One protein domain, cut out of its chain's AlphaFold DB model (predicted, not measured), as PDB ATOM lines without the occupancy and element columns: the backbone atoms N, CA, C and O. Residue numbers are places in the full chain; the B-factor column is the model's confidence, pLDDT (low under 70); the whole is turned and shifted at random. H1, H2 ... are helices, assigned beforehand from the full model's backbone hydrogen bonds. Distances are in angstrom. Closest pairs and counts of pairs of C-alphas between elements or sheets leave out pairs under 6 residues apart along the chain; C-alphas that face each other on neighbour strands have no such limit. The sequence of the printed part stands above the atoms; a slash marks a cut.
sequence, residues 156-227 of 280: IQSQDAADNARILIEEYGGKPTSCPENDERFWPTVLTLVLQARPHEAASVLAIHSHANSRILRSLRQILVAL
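Overview. This is residues 156 to 227 of the 280 residues of the protein "Nuclear pore complex protein Nup85" of Fasciola hepatica (UniProt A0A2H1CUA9). H1, H2 and the short H3 pack in a triangle, and H4 packs on H3 on the side away from H1. The 72 printed residues include four named helices, H1 to H4 in chain order, and no named strand: all helix, mostly crossed. The whole is compact, with a radius of gyration of the C-alphas of 11.5 A, and spans 35 by 26 by 17 A.

Arrangement. H1, residues 160 to 172, touches H2, residues 186 to 195, in a hairpin at a steep tilt of 41 degrees; C-alphas 161 and 189 are closest, 5.2 A. The hub H3, residues 199 to 205, forms hairpins with H2 at 8 degrees, shallow, closest C-alphas 190 and 202, 5.0 A, and with H4, residues 215 to 225, closest C-alphas 203 and 221, 4.9 A. H1 and H4 are apart. In these helices every O i to N i+4 pair is within hydrogen-bond range.

Along the chain. H1, 17.9 A long, begins at C-alpha 160 (-38.869, 1.596, 0.399); H4, 15.6 A, ends at C-alpha 225 (-31.677, 5.587, -18.883). H2 measures 14.5 A, H3 9.9 A.

Size, cuts and confidence. The printed part has no cut. The link H1 to H2 is long; pLDDT is under 70 at residues 156, 176 and 177.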
ATOM      1  N   ILE A 156     -46.902   1.548  -6.262       68.88
ATOM      2  CA  ILE A 156     -47.892   2.106  -5.327       68.88
ATOM      3  C   ILE A 156     -47.836   1.405  -3.954       68.88
ATOM      4  O   ILE A 156     -48.132   2.048  -2.952       68.88
ATOM      5  N   GLN A 157     -47.398   0.141  -3.895       70.12
ATOM      6  CA  GLN A 157     -47.385  -0.647  -2.656       70.12
ATOM      7  C   GLN A 157     -46.123  -0.502  -1.813       70.12
ATOM      8  O   GLN A 157     -46.190  -0.682  -0.602       70.12
ATOM      9  N   SER A 158     -44.972  -0.212  -2.420       71.81
ATOM     10  CA  SER A 158     -43.718  -0.056  -1.679       71.81
ATOM     11  C   SER A 158     -42.846   1.022  -2.312       71.81
ATOM     12  O   SER A 158     -42.416   0.924  -3.466       71.81
ATOM     13  N   GLN A 159     -42.565   2.055  -1.515       80.62
ATOM     14  CA  GLN A 159     -41.614   3.121  -1.833       80.62
ATOM     15  C   GLN A 159     -40.253   2.916  -1.165       80.62
ATOM     16  O   GLN A 159     -39.351   3.716  -1.389       80.62
ATOM     17  N   ASP A 160     -40.056   1.815  -0.436       82.56
ATOM     18  CA  ASP A 160     -38.869   1.596   0.399       82.56
ATOM     19  C   ASP A 160     -37.565   1.703  -0.396       82.56
ATOM     20  O   ASP A 160     -36.582   2.278   0.062       82.56
ATOM     21  N   ALA A 161     -37.547   1.187  -1.628       83.44
ATOM     22  CA  ALA A 161     -36.387   1.303  -2.509       83.44
ATOM     23  C   ALA A 161     -36.134   2.751  -2.969       83.44
ATOM     24  O   ALA A 161     -34.982   3.156  -3.111       83.44
ATOM     25  N   ALA A 162     -37.188   3.546  -3.179       86.88
ATOM     26  CA  ALA A 162     -37.066   4.974  -3.487       86.88
ATOM     27  C   ALA A 162     -36.482   5.744  -2.306       86.88
ATOM     28  O   ALA A 162     -35.595   6.581  -2.471       86.88
ATOM     29  N   ASP A 163     -36.999   5.461  -1.116       91.19
ATOM     30  CA  ASP A 163     -36.633   6.178   0.094       91.19
ATOM     31  C   ASP A 163     -35.206   5.820   0.510       91.19
ATOM     32  O   ASP A 163     -34.396   6.717   0.743       91.19
ATOM     33  N   ASN A 164     -34.833   4.539   0.443       91.19
ATOM     34  CA  ASN A 164     -33.443   4.112   0.607       91.19
ATOM     35  C   ASN A 164     -32.514   4.752  -0.430       91.19
ATOM     36  O   ASN A 164     -31.412   5.169  -0.087       91.19
ATOM     37  N   ALA A 165     -32.942   4.881  -1.689       92.56
ATOM     38  CA  ALA A 165     -32.141   5.549  -2.710       92.56
ATOM     39  C   ALA A 165     -31.897   7.026  -2.390       92.56
ATOM     40  O   ALA A 165     -30.773   7.499  -2.556       92.56
ATOM     41  N   ARG A 166     -32.916   7.747  -1.902       93.88
ATOM     42  CA  ARG A 166     -32.767   9.139  -1.446       93.88
ATOM     43  C   ARG A 166     -31.782   9.237  -0.288       93.88
ATOM     44  O   ARG A 166     -30.844  10.020  -0.383       93.88
ATOM     45  N   ILE A 167     -31.940   8.393   0.734       93.62
ATOM     46  CA  ILE A 167     -31.052   8.349   1.904       93.62
ATOM     47  C   ILE A 167     -29.603   8.092   1.474       93.62
ATOM     48  O   ILE A 167     -28.712   8.853   1.834       93.62
ATOM     49  N   LEU A 168     -29.360   7.079   0.636       92.94
ATOM     50  CA  LEU A 168     -28.018   6.759   0.138       92.94
ATOM     51  C   LEU A 168     -27.404   7.923  -0.655       92.94
ATOM     52  O   LEU A 168     -26.222   8.231  -0.505       92.94
ATOM     53  N   ILE A 169     -28.194   8.584  -1.506       92.88
ATOM     54  CA  ILE A 169     -27.730   9.742  -2.281       92.88
ATOM     55  C   ILE A 169     -27.423  10.932  -1.365       92.88
ATOM     56  O   ILE A 169     -26.440  11.624  -1.607       92.88
ATOM     57  N   GLU A 170     -28.205  11.173  -0.318       92.31
ATOM     58  CA  GLU A 170     -27.941  12.244   0.651       92.31
ATOM     59  C   GLU A 170     -26.714  11.949   1.528       92.31
ATOM     60  O   GLU A 170     -25.885  12.832   1.763       92.31
ATOM     61  N   GLU A 171     -26.550  10.705   1.980       90.62
ATOM     62  CA  GLU A 171     -25.450  10.294   2.859       90.62
ATOM     63  C   GLU A 171     -24.093  10.305   2.142       90.62
ATOM     64  O   GLU A 171     -23.085  10.753   2.713       90.62
ATOM     65  N   TYR A 172     -24.063   9.836   0.892       88.69
ATOM     66  CA  TYR A 172     -22.835   9.584   0.132       88.69
ATOM     67  C   TYR A 172     -22.639  10.518  -1.072       88.69
ATOM     68  O   TYR A 172     -21.536  10.613  -1.619       88.69
ATOM     69  N   GLY A 173     -23.674  11.253  -1.484       80.69
ATOM     70  CA  GLY A 173     -23.603  12.210  -2.585       80.69
ATOM     71  C   GLY A 173     -22.593  13.320  -2.309       80.69
ATOM     72  O   GLY A 173     -22.652  14.017  -1.301       80.69
ATOM     73  N   GLY A 174     -21.630  13.488  -3.217       71.88
ATOM     74  CA  GLY A 174     -20.608  14.534  -3.113       71.88
ATOM     75  C   GLY A 174     -19.416  14.203  -2.207       71.88
ATOM     76  O   GLY A 174     -18.532  15.048  -2.063       71.88
ATOM     77  N   LYS A 175     -19.335  12.989  -1.640       74.50
ATOM     78  CA  LYS A 175     -18.181  12.523  -0.854       74.50
ATOM     79  C   LYS A 175     -17.316  11.561  -1.688       74.50
ATOM     80  O   LYS A 175     -17.634  10.382  -1.791       74.50
ATOM     81  N   PRO A 176     -16.201  12.019  -2.285       61.88
ATOM     82  CA  PRO A 176     -15.400  11.198  -3.202       61.88
ATOM     83  C   PRO A 176     -14.650  10.036  -2.528       61.88
ATOM     84  O   PRO A 176     -14.165   9.147  -3.220       61.88
ATOM     85  N   THR A 177     -14.532  10.039  -1.197       63.19
ATOM     86  CA  THR A 177     -13.801   9.028  -0.411       63.19
ATOM     87  C   THR A 177     -14.686   7.980   0.260       63.19
ATOM     88  O   THR A 177     -14.155   7.078   0.903       63.19
ATOM     89  N   SER A 178     -16.012   8.070   0.145       75.75
ATOM     90  CA  SER A 178     -16.903   7.028   0.663       75.75
ATOM     91  C   SER A 178     -17.073   5.887  -0.338       75.75
ATOM     92  O   SER A 178     -17.195   6.137  -1.535       75.75
ATOM     93  N   CYS A 179     -17.126   4.650   0.163       85.25
ATOM     94  CA  CYS A 179     -17.447   3.446  -0.611       85.25
ATOM     95  C   CYS A 179     -18.911   3.045  -0.345       85.25
ATOM     96  O   CYS A 179     -19.143   2.167   0.491       85.25
ATOM     97  N   PRO A 180     -19.909   3.698  -0.977       86.56
ATOM     98  CA  PRO A 180     -21.323   3.394  -0.747       86.56
ATOM     99  C   PRO A 180     -21.688   1.960  -1.136       86.56
ATOM    100  O   PRO A 180     -22.639   1.412  -0.601       86.56
ATOM    101  N   GLU A 181     -20.919   1.316  -2.016       88.81
ATOM    102  CA  GLU A 181     -21.109  -0.086  -2.396       88.81
ATOM    103  C   GLU A 181     -20.932  -1.088  -1.247       88.81
ATOM    104  O   GLU A 181     -21.365  -2.233  -1.379       88.81
ATOM    105  N   ASN A 182     -20.297  -0.665  -0.148       89.62
ATOM    106  CA  ASN A 182     -20.139  -1.472   1.060       89.62
ATOM    107  C   ASN A 182     -21.340  -1.348   2.009       89.62
ATOM    108  O   ASN A 182     -21.427  -2.120   2.960       89.62
ATOM    109  N   ASP A 183     -22.238  -0.382   1.788       90.62
ATOM    110  CA  ASP A 183     -23.495  -0.301   2.527       90.62
ATOM    111  C   ASP A 183     -24.394  -1.474   2.115       90.62
ATOM    112  O   ASP A 183     -24.643  -1.701   0.925       90.62
ATOM    113  N   GLU A 184     -24.902  -2.214   3.100       92.12
ATOM    114  CA  GLU A 184     -25.770  -3.375   2.889       92.12
ATOM    115  C   GLU A 184     -27.019  -3.033   2.065       92.12
ATOM    116  O   GLU A 184     -27.543  -3.882   1.344       92.12
ATOM    117  N   ARG A 185     -27.480  -1.777   2.118       90.44
ATOM    118  CA  ARG A 185     -28.667  -1.291   1.405       90.44
ATOM    119  C   ARG A 185     -28.390  -0.990  -0.064       90.44
ATOM    120  O   ARG A 185     -29.332  -0.982  -0.857       90.44
ATOM    121  N   PHE A 186     -27.140  -0.747  -0.460       91.88
ATOM    122  CA  PHE A 186     -26.807  -0.197  -1.777       91.88
ATOM    123  C   PHE A 186     -27.244  -1.103  -2.937       91.88
ATOM    124  O   PHE A 186     -28.085  -0.718  -3.755       91.88
ATOM    125  N   TRP A 187     -26.711  -2.325  -3.008       92.06
ATOM    126  CA  TRP A 187     -27.017  -3.254  -4.102       92.06
ATOM    127  C   TRP A 187     -28.468  -3.745  -4.100       92.06
ATOM    128  O   TRP A 187     -29.073  -3.745  -5.179       92.06
ATOM    129  N   PRO A 188     -29.076  -4.099  -2.948       89.44
ATOM    130  CA  PRO A 188     -30.502  -4.408  -2.893       89.44
ATOM    131  C   PRO A 188     -31.376  -3.263  -3.407       89.44
ATOM    132  O   PRO A 188     -32.319  -3.517  -4.154       89.44
ATOM    133  N   THR A 189     -31.037  -2.010  -3.087       88.50
ATOM    134  CA  THR A 189     -31.774  -0.833  -3.569       88.50
ATOM    135  C   THR A 189     -31.670  -0.699  -5.087       88.50
ATOM    136  O   THR A 189     -32.692  -0.592  -5.762       88.50
ATOM    137  N   VAL A 190     -30.458  -0.780  -5.651       87.00
ATOM    138  CA  VAL A 190     -30.250  -0.715  -7.109       87.00
ATOM    139  C   VAL A 190     -31.024  -1.823  -7.828       87.00
ATOM    140  O   VAL A 190     -31.733  -1.542  -8.794       87.00
ATOM    141  N   LEU A 191     -30.924  -3.070  -7.358       85.06
ATOM    142  CA  LEU A 191     -31.621  -4.210  -7.959       85.06
ATOM    143  C   LEU A 191     -33.139  -4.053  -7.871       85.06
ATOM    144  O   LEU A 191     -33.832  -4.248  -8.868       85.06
ATOM    145  N   THR A 192     -33.652  -3.651  -6.709       81.06
ATOM    146  CA  THR A 192     -35.089  -3.459  -6.497       81.06
ATOM    147  C   THR A 192     -35.631  -2.353  -7.400       81.06
ATOM    148  O   THR A 192     -36.649  -2.555  -8.054       81.06
ATOM    149  N   LEU A 193     -34.928  -1.224  -7.539       83.38
ATOM    150  CA  LEU A 193     -35.328  -0.148  -8.454       83.38
ATOM    151  C   LEU A 193     -35.355  -0.600  -9.920       83.38
ATOM    152  O   LEU A 193     -36.267  -0.233 -10.660       83.38
ATOM    153  N   VAL A 194     -34.394  -1.422 -10.354       83.06
ATOM    154  CA  VAL A 194     -34.403  -1.989 -11.714       83.06
ATOM    155  C   VAL A 194     -35.588  -2.941 -11.904       83.06
ATOM    156  O   VAL A 194     -36.283  -2.838 -12.914       83.06
ATOM    157  N   LEU A 195     -35.857  -3.822 -10.934       76.81
ATOM    158  CA  LEU A 195     -36.994  -4.753 -10.970       76.81
ATOM    159  C   LEU A 195     -38.350  -4.034 -10.952       76.81
ATOM    160  O   LEU A 195     -39.298  -4.502 -11.573       76.81
ATOM    161  N   GLN A 196     -38.427  -2.871 -10.306       75.44
ATOM    162  CA  GLN A 196     -39.594  -1.983 -10.312       75.44
ATOM    163  C   GLN A 196     -39.729  -1.149 -11.597       75.44
ATOM    164  O   GLN A 196     -40.590  -0.273 -11.668       75.44
ATOM    165  N   ALA A 197     -38.873  -1.367 -12.602       77.06
ATOM    166  CA  ALA A 197     -38.800  -0.557 -13.817       77.06
ATOM    167  C   ALA A 197     -38.584   0.949 -13.547       77.06
ATOM    168  O   ALA A 197     -39.136   1.803 -14.242       77.06
ATOM    169  N   ARG A 198     -37.722   1.284 -12.574       80.31
ATOM    170  CA  ARG A 198     -37.290   2.657 -12.237       80.31
ATOM    171  C   ARG A 198     -35.821   2.884 -12.594       80.31
ATOM    172  O   ARG A 198     -34.980   3.147 -11.727       80.31
ATOM    173  N   PRO A 199     -35.464   2.789 -13.882       84.69
ATOM    174  CA  PRO A 199     -34.068   2.758 -14.278       84.69
ATOM    175  C   PRO A 199     -33.348   4.093 -14.063       84.69
ATOM    176  O   PRO A 199     -32.138   4.101 -13.856       84.69
ATOM    177  N   HIS A 200     -34.071   5.218 -14.069       89.31
ATOM    178  CA  HIS A 200     -33.491   6.535 -13.803       89.31
ATOM    179  C   HIS A 200     -32.986   6.657 -12.364       89.31
ATOM    180  O   HIS A 200     -31.879   7.140 -12.142       89.31
ATOM    181  N   GLU A 201     -33.756   6.178 -11.391       90.56
ATOM    182  CA  GLU A 201     -33.366   6.230  -9.982       90.56
ATOM    183  C   GLU A 201     -32.249   5.240  -9.681       90.56
ATOM    184  O   GLU A 201     -31.265   5.607  -9.040       90.56
ATOM    185  N   ALA A 202     -32.319   4.032 -10.247       90.06
ATOM    186  CA  ALA A 202     -31.212   3.082 -10.187       90.06
ATOM    187  C   ALA A 202     -29.923   3.687 -10.776       90.06
ATOM    188  O   ALA A 202     -28.846   3.569 -10.193       90.06
ATOM    189  N   ALA A 203     -30.024   4.396 -11.907       92.38
ATOM    190  CA  ALA A 203     -28.889   5.077 -12.524       92.38
ATOM    191  C   ALA A 203     -28.351   6.247 -11.680       92.38
ATOM    192  O   ALA A 203     -27.158   6.551 -11.786       92.38
ATOM    193  N   SER A 204     -29.188   6.891 -10.863       93.38
ATOM    194  CA  SER A 204     -28.780   7.920  -9.897       93.38
ATOM    195  C   SER A 204     -28.027   7.318  -8.711       93.38
ATOM    196  O   SER A 204     -26.957   7.814  -8.369       93.38
ATOM    197  N   VAL A 205     -28.498   6.201  -8.149       92.75
ATOM    198  CA  VAL A 205     -27.776   5.479  -7.081       92.75
ATOM    199  C   VAL A 205     -26.443   4.924  -7.598       92.75
ATOM    200  O   VAL A 205     -25.411   5.039  -6.949       92.75
ATOM    201  N   LEU A 206     -26.392   4.412  -8.830       92.06
ATOM    202  CA  LEU A 206     -25.123   3.996  -9.441       92.06
ATOM    203  C   LEU A 206     -24.160   5.165  -9.713       92.06
ATOM    204  O   LEU A 206     -22.967   4.937  -9.922       92.06
ATOM    205  N   ALA A 207     -24.646   6.410  -9.743       91.75
ATOM    206  CA  ALA A 207     -23.809   7.585  -9.974       91.75
ATOM    207  C   ALA A 207     -22.936   7.946  -8.765       91.75
ATOM    208  O   ALA A 207     -21.899   8.576  -8.959       91.75
ATOM    209  N   ILE A 208     -23.339   7.545  -7.554       92.31
ATOM    210  CA  ILE A 208     -22.576   7.790  -6.320       92.31
ATOM    211  C   ILE A 208     -21.536   6.697  -6.032       92.31
ATOM    212  O   ILE A 208     -20.702   6.877  -5.154       92.31
ATOM    213  N   HIS A 209     -21.542   5.587  -6.779       91.12
ATOM    214  CA  HIS A 209     -20.571   4.499  -6.634       91.12
ATOM    215  C   HIS A 209     -19.120   5.008  -6.770       91.12
ATOM    216  O   HIS A 209     -18.824   5.800  -7.667       91.12
ATOM    217  N   SER A 210     -18.184   4.482  -5.970       89.06
ATOM    218  CA  SER A 210     -16.758   4.877  -5.978       89.06
ATOM    219  C   SER A 210     -16.135   4.886  -7.389       89.06
ATOM    220  O   SER A 210     -15.478   5.831  -7.824       89.06
ATOM    221  N   HIS A 211     -16.424   3.839  -8.157       87.38
ATOM    222  CA  HIS A 211     -16.030   3.657  -9.555       87.38
ATOM    223  C   HIS A 211     -17.094   4.081 -10.591       87.38
ATOM    224  O   HIS A 211     -17.110   3.538 -11.700       87.38
ATOM    225  N   ALA A 212     -17.982   5.038 -10.292       86.19
ATOM    226  CA  ALA A 212     -19.055   5.468 -11.208       86.19
ATOM    227  C   ALA A 212     -18.549   5.927 -12.593       86.19
ATOM    228  O   ALA A 212     -19.255   5.800 -13.596       86.19
ATOM    229  N   ASN A 213     -17.302   6.410 -12.668       85.81
ATOM    230  CA  ASN A 213     -16.618   6.797 -13.908       85.81
ATOM    231  C   ASN A 213     -15.929   5.632 -14.643       85.81
ATOM    232  O   ASN A 213     -15.293   5.834 -15.681       85.81
ATOM    233  N   SER A 214     -16.046   4.400 -14.155       91.38
ATOM    234  CA  SER A 214     -15.605   3.227 -14.907       91.38
ATOM    235  C   SER A 214     -16.419   3.083 -16.197       91.38
ATOM    236  O   SER A 214     -17.586   3.476 -16.286       91.38
ATOM    237  N   ARG A 215     -15.798   2.514 -17.236       91.19
ATOM    238  CA  ARG A 215     -16.466   2.284 -18.527       91.19
ATOM    239  C   ARG A 215     -17.744   1.456 -18.363       91.19
ATOM    240  O   ARG A 215     -18.756   1.803 -18.958       91.19
ATOM    241  N   ILE A 216     -17.688   0.419 -17.528       89.38
ATOM    242  CA  ILE A 216     -18.789  -0.521 -17.300       89.38
ATOM    243  C   ILE A 216     -19.985   0.191 -16.657       89.38
ATOM    244  O   ILE A 216     -21.078   0.147 -17.218       89.38
ATOM    245  N   LEU A 217     -19.787   0.902 -15.540       87.44
ATOM    246  CA  LEU A 217     -20.888   1.571 -14.836       87.44
ATOM    247  C   LEU A 217     -21.479   2.735 -15.635       87.44
ATOM    248  O   LEU A 217     -22.694   2.924 -15.629       87.44
ATOM    249  N   ARG A 218     -20.659   3.472 -16.392       91.44
ATOM    250  CA  ARG A 218     -21.168   4.509 -17.301       91.44
ATOM    251  C   ARG A 218     -22.068   3.915 -18.384       91.44
ATOM    252  O   ARG A 218     -23.159   4.431 -18.608       91.44
ATOM    253  N   SER A 219     -21.629   2.834 -19.031       89.75
ATOM    254  CA  SER A 219     -22.430   2.145 -20.048       89.75
ATOM    255  C   SER A 219     -23.706   1.547 -19.456       89.75
ATOM    256  O   SER A 219     -24.769   1.703 -20.047       89.75
ATOM    257  N   LEU A 220     -23.638   0.942 -18.266       88.25
ATOM    258  CA  LEU A 220     -24.811   0.415 -17.566       88.25
ATOM    259  C   LEU A 220     -25.841   1.516 -17.281       88.25
ATOM    260  O   LEU A 220     -27.015   1.352 -17.597       88.25
ATOM    261  N   ARG A 221     -25.407   2.667 -16.755       90.38
ATOM    262  CA  ARG A 221     -26.288   3.819 -16.505       90.38
ATOM    263  C   ARG A 221     -26.928   4.348 -17.789       90.38
ATOM    264  O   ARG A 221     -28.105   4.684 -17.779       90.38
ATOM    265  N   GLN A 222     -26.181   4.396 -18.892       90.00
ATOM    266  CA  GLN A 222     -26.718   4.801 -20.196       90.00
ATOM    267  C   GLN A 222     -27.781   3.825 -20.708       90.00
ATOM    268  O   GLN A 222     -28.827   4.269 -21.173       90.00
ATOM    269  N   ILE A 223     -27.544   2.516 -20.584       86.12
ATOM    270  CA  ILE A 223     -28.520   1.481 -20.955       86.12
ATOM    271  C   ILE A 223     -29.779   1.603 -20.097       86.12
ATOM    272  O   ILE A 223     -30.882   1.561 -20.634       86.12
ATOM    273  N   LEU A 224     -29.621   1.802 -18.784       84.56
ATOM    274  CA  LEU A 224     -30.744   1.990 -17.871       84.56
ATOM    275  C   LEU A 224     -31.591   3.197 -18.290       84.56
ATOM    276  O   LEU A 224     -32.788   3.065 -18.513       84.56
ATOM    277  N   VAL A 225     -30.971   4.360 -18.477       85.69
ATOM    278  CA  VAL A 225     -31.677   5.587 -18.883       85.69
ATOM    279  C   VAL A 225     -32.351   5.451 -20.257       85.69
ATOM    280  O   VAL A 225     -33.342   6.128 -20.511       85.69
ATOM    281  N   ALA A 226     -31.845   4.577 -21.130       81.25
ATOM    282  CA  ALA A 226     -32.399   4.319 -22.457       81.25
ATOM    283  C   ALA A 226     -33.487   3.224 -22.494       81.25
ATOM    284  O   ALA A 226     -34.014   2.948 -23.574       81.25
ATOM    285  N   LEU A 227     -33.823   2.582 -21.366       76.12
ATOM    286  CA  LEU A 227     -34.865   1.552 -21.326       76.12
ATOM    287  C   LEU A 227     -36.217   2.140 -21.769       76.12
ATOM    288  O   LEU A 227     -36.685   3.111 -21.171       76.12
TER     289      LEU A 227